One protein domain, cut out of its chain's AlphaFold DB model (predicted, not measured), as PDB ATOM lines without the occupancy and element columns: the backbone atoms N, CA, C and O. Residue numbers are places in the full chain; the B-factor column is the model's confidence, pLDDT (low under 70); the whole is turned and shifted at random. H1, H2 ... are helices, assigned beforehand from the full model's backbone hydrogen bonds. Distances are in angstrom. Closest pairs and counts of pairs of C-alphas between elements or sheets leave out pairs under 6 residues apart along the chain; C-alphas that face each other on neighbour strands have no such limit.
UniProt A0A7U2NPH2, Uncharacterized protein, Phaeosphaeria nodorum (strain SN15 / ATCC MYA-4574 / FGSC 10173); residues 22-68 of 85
ATOM      1  N   ASP A  22     126.079 171.964 181.670       84.56
ATOM      2  CA  ASP A  22     127.417 172.008 181.075       84.56
ATOM      3  C   ASP A  22     127.926 170.617 180.692       84.56
ATOM      4  O   ASP A  22     128.517 170.442 179.631       84.56
ATOM      5  N   LEU A  23     127.667 169.601 181.518       85.00
ATOM      6  CA  LEU A  23     128.076 168.231 181.218       85.00
ATOM      7  C   LEU A  23     127.274 167.666 180.040       85.00
ATOM      8  O   LEU A  23     127.853 167.060 179.140       85.00
ATOM      9  N   CYS A  24     125.974 167.959 179.978       85.69
ATOM     10  CA  CYS A  24     125.150 167.643 178.815       85.69
ATOM     11  C   CYS A  24     125.694 168.278 177.528       85.69
ATOM     12  O   CYS A  24     125.832 167.604 176.509       85.69
ATOM     13  N   LYS A  25     126.030 169.573 177.582       85.31
ATOM     14  CA  LYS A  25     126.587 170.319 176.447       85.31
ATOM     15  C   LYS A  25     127.963 169.794 176.044       85.31
ATOM     16  O   LYS A  25     128.236 169.680 174.855       85.31
ATOM     17  N   ASN A  26     128.791 169.390 177.003       88.00
ATOM     18  CA  ASN A  26     130.081 168.766 176.720       88.00
ATOM     19  C   ASN A  26     129.927 167.410 176.027       88.00
ATOM     20  O   ASN A  26     130.632 167.146 175.060       88.00
ATOM     21  N   HIS A  27     128.999 166.560 176.474       85.38
ATOM     22  CA  HIS A  27     128.723 165.289 175.797       85.38
ATOM     23  C   HIS A  27     128.151 165.504 174.392       85.38
ATOM     24  O   HIS A  27     128.508 164.789 173.458       85.38
ATOM     25  N   TYR A  28     127.305 166.523 174.236       85.69
ATOM     26  CA  TYR A  28     126.763 166.922 172.946       85.69
ATOM     27  C   TYR A  28     127.866 167.375 171.985       85.69
ATOM     28  O   TYR A  28     127.972 166.849 170.881       85.69
ATOM     29  N   GLN A  29     128.742 168.275 172.434       85.25
ATOM     30  CA  GLN A  29     129.864 168.761 171.637       85.25
ATOM     31  C   GLN A  29     130.856 167.641 171.312       85.25
ATOM     32  O   GLN A  29     131.289 167.509 170.172       85.25
ATOM     33  N   TYR A  30     131.156 166.778 172.286       85.62
ATOM     34  CA  TYR A  30     132.001 165.608 172.073       85.62
ATOM     35  C   TYR A  30     131.448 164.712 170.961       85.62
ATOM     36  O   TYR A  30     132.205 164.235 170.113       85.62
ATOM     37  N   CYS A  31     130.129 164.523 170.942       83.56
ATOM     38  CA  CYS A  31     129.453 163.795 169.886       83.56
ATOM     39  C   CYS A  31     129.500 164.527 168.537       83.56
ATOM     40  O   CYS A  31     129.753 163.887 167.527       83.56
ATOM     41  N   LEU A  32     129.329 165.848 168.481       83.06
ATOM     42  CA  LEU A  32     129.475 166.586 167.218       83.06
ATOM     43  C   LEU A  32     130.887 166.452 166.630       83.06
ATOM     44  O   LEU A  32     131.063 166.293 165.420       83.06
ATOM     45  N   ASP A  33     131.901 166.477 167.493       82.19
ATOM     46  CA  ASP A  33     133.298 166.440 167.072       82.19
ATOM     47  C   ASP A  33     133.715 165.034 166.609       82.19
ATOM     48  O   ASP A  33     134.368 164.871 165.567       82.19
ATOM     49  N   ASN A  34     133.307 164.003 167.352       75.88
ATOM     50  CA  ASN A  34     133.771 162.627 167.155       75.88
ATOM     51  C   ASN A  34     132.742 161.736 166.449       75.88
ATOM     52  O   ASN A  34     133.121 160.862 165.672       75.88
ATOM     53  N   GLY A  35     131.462 162.015 166.641       62.94
ATOM     54  CA  GLY A  35     130.311 161.180 166.316       62.94
ATOM     55  C   GLY A  35     129.834 160.366 167.523       62.94
ATOM     56  O   GLY A  35     130.638 160.063 168.408       62.94
ATOM     57  N   VAL A  36     128.548 159.979 167.565       65.75
ATOM     58  CA  VAL A  36     128.060 158.978 168.549       65.75
ATOM     59  C   VAL A  36     128.846 157.681 168.376       65.75
ATOM     60  O   VAL A  36     129.376 157.117 169.332       65.75
ATOM     61  N   VAL A  37     128.951 157.244 167.122       64.19
ATOM     62  CA  VAL A  37     129.924 156.256 166.676       64.19
ATOM     63  C   VAL A  37     131.043 157.017 165.960       64.19
ATOM     64  O   VAL A  37     130.750 157.756 165.014       64.19
ATOM     65  N   PRO A  38     132.313 156.870 166.389       54.84
ATOM     66  CA  PRO A  38     133.420 157.623 165.823       54.84
ATOM     67  C   PRO A  38     133.477 157.536 164.293       54.84
ATOM     68  O   PRO A  38     133.723 156.469 163.735       54.84
ATOM     69  N   GLY A  39     133.267 158.669 163.619       52.66
ATOM     70  CA  GLY A  39     133.348 158.772 162.158       52.66
ATOM     71  C   GLY A  39     132.097 158.375 161.363       52.66
ATOM     72  O   GLY A  39     132.200 158.331 160.139       52.66
ATOM     73  N   ILE A  40     130.956 158.116 162.014       55.56
ATOM     74  CA  ILE A  40     129.682 157.790 161.345       55.56
ATOM     75  C   ILE A  40     128.665 158.911 161.596       55.56
ATOM     76  O   ILE A  40     128.419 159.730 160.717       55.56
ATOM     77  N   ASP A  41     128.201 159.054 162.838       59.22
ATOM     78  CA  ASP A  41     127.048 159.901 163.154       59.22
ATOM     79  C   ASP A  41     127.456 161.219 163.824       59.22
ATOM     80  O   ASP A  41     127.554 161.287 165.050       59.22
ATOM     81  N   LYS A  42     127.694 162.278 163.041       62.75
ATOM     82  CA  LYS A  42     127.989 163.638 163.557       62.75
ATOM     83  C   LYS A  42     126.791 164.582 163.518       62.75
ATOM     84  O   LYS A  42     126.928 165.789 163.720       62.75
ATOM     85  N   GLU A  43     125.616 164.056 163.200       75.44
ATOM     86  CA  GLU A  43     124.430 164.883 163.082       75.44
ATOM     87  C   GLU A  43     123.986 165.399 164.450       75.44
ATOM     88  O   GLU A  43     123.813 164.651 165.415       75.44
ATOM     89  N   ALA A  44     123.738 166.707 164.504       75.50
ATOM     90  CA  ALA A  44     123.260 167.413 165.686       75.50
ATOM     91  C   ALA A  44     122.025 166.756 166.316       75.50
ATOM     92  O   ALA A  44     121.897 166.740 167.537       75.50
ATOM     93  N   GLN A  45     121.130 166.192 165.505       74.88
ATOM     94  CA  GLN A  45     119.952 165.499 166.012       74.88
ATOM     95  C   GLN A  45     120.321 164.188 166.720       74.88
ATOM     96  O   GLN A  45     119.889 163.974 167.850       74.88
ATOM     97  N   ILE A  46     121.159 163.350 166.105       75.31
ATOM     98  CA  ILE A  46     121.577 162.059 166.669       75.31
ATOM     99  C   ILE A  46     122.357 162.274 167.974       75.31
ATOM    100  O   ILE A  46     122.116 161.590 168.969       75.31
ATOM    101  N   CYS A  47     123.226 163.286 168.016       79.00
ATOM    102  CA  CYS A  47     123.958 163.653 169.225       79.00
ATOM    103  C   CYS A  47     123.048 164.134 170.357       79.00
ATOM    104  O   CYS A  47     123.226 163.729 171.508       79.00
ATOM    105  N   ALA A  48     122.058 164.973 170.050       78.19
ATOM    106  CA  ALA A  48     121.101 165.432 171.050       78.19
ATOM    107  C   ALA A  48     120.271 164.258 171.591       78.19
ATOM    108  O   ALA A  48     120.120 164.109 172.803       78.19
ATOM    109  N   GLU A  49     119.801 163.381 170.702       77.44
ATOM    110  CA  GLU A  49     119.077 162.164 171.065       77.44
ATOM    111  C   GLU A  49     119.904 161.242 171.965       77.44
ATOM    112  O   GLU A  49     119.412 160.799 173.003       77.44
ATOM    113  N   HIS A  50     121.171 161.006 171.622       79.25
ATOM    114  CA  HIS A  50     122.073 160.158 172.396       79.25
ATOM    115  C   HIS A  50     122.312 160.699 173.812       79.25
ATOM    116  O   HIS A  50     122.192 159.963 174.794       79.25
ATOM    117  N   VAL A  51     122.597 162.000 173.934       81.19
ATOM    118  CA  VAL A  51     122.812 162.653 175.234       81.19
ATOM    119  C   VAL A  51     121.545 162.608 176.084       81.19
ATOM    120  O   VAL A  51     121.617 162.251 177.259       81.19
ATOM    121  N   CYS A  52     120.388 162.911 175.494       78.31
ATOM    122  CA  CYS A  52     119.100 162.881 176.184       78.31
ATOM    123  C   CYS A  52     118.627 161.467 176.541       78.31
ATOM    124  O   CYS A  52     117.896 161.307 177.517       78.31
ATOM    125  N   PHE A  53     119.017 160.443 175.780       77.31
ATOM    126  CA  PHE A  53     118.741 159.054 176.136       77.31
ATOM    127  C   PHE A  53     119.552 158.617 177.355       77.31
ATOM    128  O   PHE A  53     118.997 158.019 178.274       77.31
ATOM    129  N   GLN A  54     120.850 158.933 177.379       76.75
ATOM    130  CA  GLN A  54     121.699 158.598 178.521       76.75
ATOM    131  C   GLN A  54     121.351 159.416 179.768       76.75
ATOM    132  O   GLN A  54     121.455 158.903 180.878       76.75
ATOM    133  N   ASN A  55     120.938 160.672 179.578       78.88
ATOM    134  CA  ASN A  55     120.722 161.640 180.648       78.88
ATOM    135  C   ASN A  55     119.430 162.436 180.372       78.88
ATOM    136  O   ASN A  55     119.471 163.519 179.777       78.88
ATOM    137  N   PRO A  56     118.252 161.915 180.766       75.44
ATOM    138  CA  PRO A  56     116.957 162.538 180.477       75.44
ATOM    139  C   PRO A  56     116.814 163.965 181.022       75.44
ATOM    140  O   PRO A  56     116.092 164.788 180.452       75.44
ATOM    141  N   GLU A  57     117.503 164.291 182.117       75.69
ATOM    142  CA  GLU A  57     117.567 165.643 182.673       75.69
ATOM    143  C   GLU A  57     118.167 166.680 181.710       75.69
ATOM    144  O   GLU A  57     117.756 167.841 181.761       75.69
ATOM    145  N   CYS A  58     119.014 166.274 180.755       79.31
ATOM    146  CA  CYS A  58     119.592 167.167 179.750       79.31
ATOM    147  C   CYS A  58     118.543 167.824 178.846       79.31
ATOM    148  O   CYS A  58     118.779 168.914 178.324       79.31
ATOM    149  N   ARG A  59     117.346 167.233 178.722       77.25
ATOM    150  CA  ARG A  59     116.224 167.848 177.996       77.25
ATOM    151  C   ARG A  59     115.809 169.195 178.597       77.25
ATOM    152  O   ARG A  59     115.300 170.067 177.900       77.25
ATOM    153  N   ARG A  60     116.020 169.382 179.902       76.56
ATOM    154  CA  ARG A  60     115.660 170.617 180.614       76.56
ATOM    155  C   ARG A  60     116.695 171.730 180.447       76.56
ATOM    156  O   ARG A  60     116.427 172.853 180.856       76.56
ATOM    157  N   CYS A  61     117.838 171.443 179.825       78.44
ATOM    158  CA  CYS A  61     118.923 172.404 179.650       78.44
ATOM    159  C   CYS A  61     118.696 173.422 178.528       78.44
ATOM    160  O   CYS A  61     119.406 174.425 178.478       78.44
ATOM    161  N   GLY A  62     117.699 173.205 177.665       72.69
ATOM    162  CA  GLY A  62     117.404 174.097 176.545       72.69
ATOM    163  C   GLY A  62     118.332 173.892 175.342       72.69
ATOM    164  O   GLY A  62     119.040 172.890 175.250       72.69
ATOM    165  N   ASP A  63     118.289 174.831 174.396       75.62
ATOM    166  CA  ASP A  63     119.068 174.810 173.147       75.62
ATOM    167  C   ASP A  63     118.787 173.568 172.269       75.62
ATOM    168  O   ASP A  63     117.629 173.170 172.100       75.62
ATOM    169  N   GLU A  64     119.818 172.965 171.670       68.75
ATOM    170  CA  GLU A  64     119.704 171.743 170.860       68.75
ATOM    171  C   GLU A  64     119.220 170.540 171.683       68.75
ATOM    172  O   GLU A  64     118.467 169.708 171.179       68.75
ATOM    173  N   LEU A  65     119.555 170.499 172.977       71.62
ATOM    174  CA  LEU A  65     119.118 169.460 173.914       71.62
ATOM    175  C   LEU A  65     117.680 169.677 174.410       71.62
ATOM    176  O   LEU A  65     116.978 168.731 174.757       71.62
ATOM    177  N   GLY A  66     117.185 170.913 174.374       63.25
ATOM    178  CA  GLY A  66     115.785 171.238 174.657       63.25
ATOM    179  C   GLY A  66     114.816 170.742 173.584       63.25
ATOM    180  O   GLY A  66     113.617 170.633 173.835       63.25
ATOM    181  N   LYS A  67     115.335 170.424 172.391       61.69
ATOM    182  CA  LYS A  67     114.575 169.900 171.248       61.69
ATOM    183  C   LYS A  67     114.628 168.381 171.133       61.69
ATOM    184  O   LYS A  67     114.145 167.857 170.133       61.69
ATOM    185  N   CYS A  68     115.212 167.686 172.114       68.12
ATOM    186  CA  CYS A  68     115.306 166.232 172.093       68.12
ATOM    187  C   CYS A  68     113.936 165.618 171.774       68.12
ATOM    188  O   CYS A  68     112.996 165.819 172.550       68.12
TER     189      CYS A  68
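What this domain is: This is residues 22 to 68 of the 85 residues of an uncharacterized protein of Phaeosphaeria nodorum (strain SN15 / ATCC MYA-4574 / FGSC 10173) (UniProt A0A7U2NPH2). Two longer helices, H1 and H2, cross at a steep 49 degrees and run opposite ways, joined by a loop at one end; beyond the other end of H2 the short H3 turns a corner, and the still shorter H4 folds back to pack on H2. The loop, with Gly 39, and H3, with Arg 60, make the two ends of the longest axis. The printed part has 47 residues, with four named helices in the order H1, H2, H3, H4 and no named strand; the class is all helix. The whole is compact, with a radius of gyration of the C-alphas of 9.4 A, and elongated in outline, spanning 28 by 17 by 16 A.

Where its parts are: H1, the longest helix, is residues 22 to 34 and measures 17.9 A from C-alpha 22 at (127.417, 172.008, 181.075) to C-alpha 34 at (133.771, 162.627, 167.155). H2 is residues 44 to 54, 15.6 A long, and begins with C-alpha 44 at (123.260, 167.413, 165.686). H3 is residues 56 to 61, 10.1 A long. H4 is residues 63 to 66, 5.1 A long, and ends with C-alpha 66 at (115.785, 171.238, 174.657).

How they stand to each other: H1 and H2 touch, the closest C-alphas being those of Cys 31 and Cys 47, 5.5 A apart. Their lines stand at a steep tilt of 49 degrees, and they run opposite ways. H2 is the hub, touching three other helices. H4 touches it, the closest C-alphas being those of Ala 48 and Leu 65 at 5.3 A. H2 and H3 only just touch, only at the corner by their link, with 3 pairs of C-alphas within 8 A; the closest are those of Cys 52 and Cys 58, 5.6 A apart. H3 and H4 touch only at the corner by their link, the closest C-alphas being those of Arg 59 and Gly 66 at 4.8 A. H1 and H3 are close but not clearly touching, with the closest C-alphas, of Cys 24 and Cys 58, at 5.7 A, and stand about perpendicular at 79 degrees. H1 and H4 are also close but not clearly touching; their closest C-alphas, of Lys 25 and Leu 65, are 7.9 A apart. Every O i to N i+4 pair is within hydrogen-bond range in H1 and H2; in H3 0 of 2 are, beside 3 of 3 O i to N i+3 pairs, and H4 is too short for an O i to N i+4 pair.

The domain as a whole: The two C-alphas farthest apart are those of Gly 39 and Arg 60, at 28.2 A. The printed part has no cut. The links H2 to H3 and H3 to H4 are tight, and the link H1 to H2, 9 residues, is short. The mean pLDDT of the printed part is 75.0; it is under 70 at residues 35 to 42, residue 64 and residues 66 to 68.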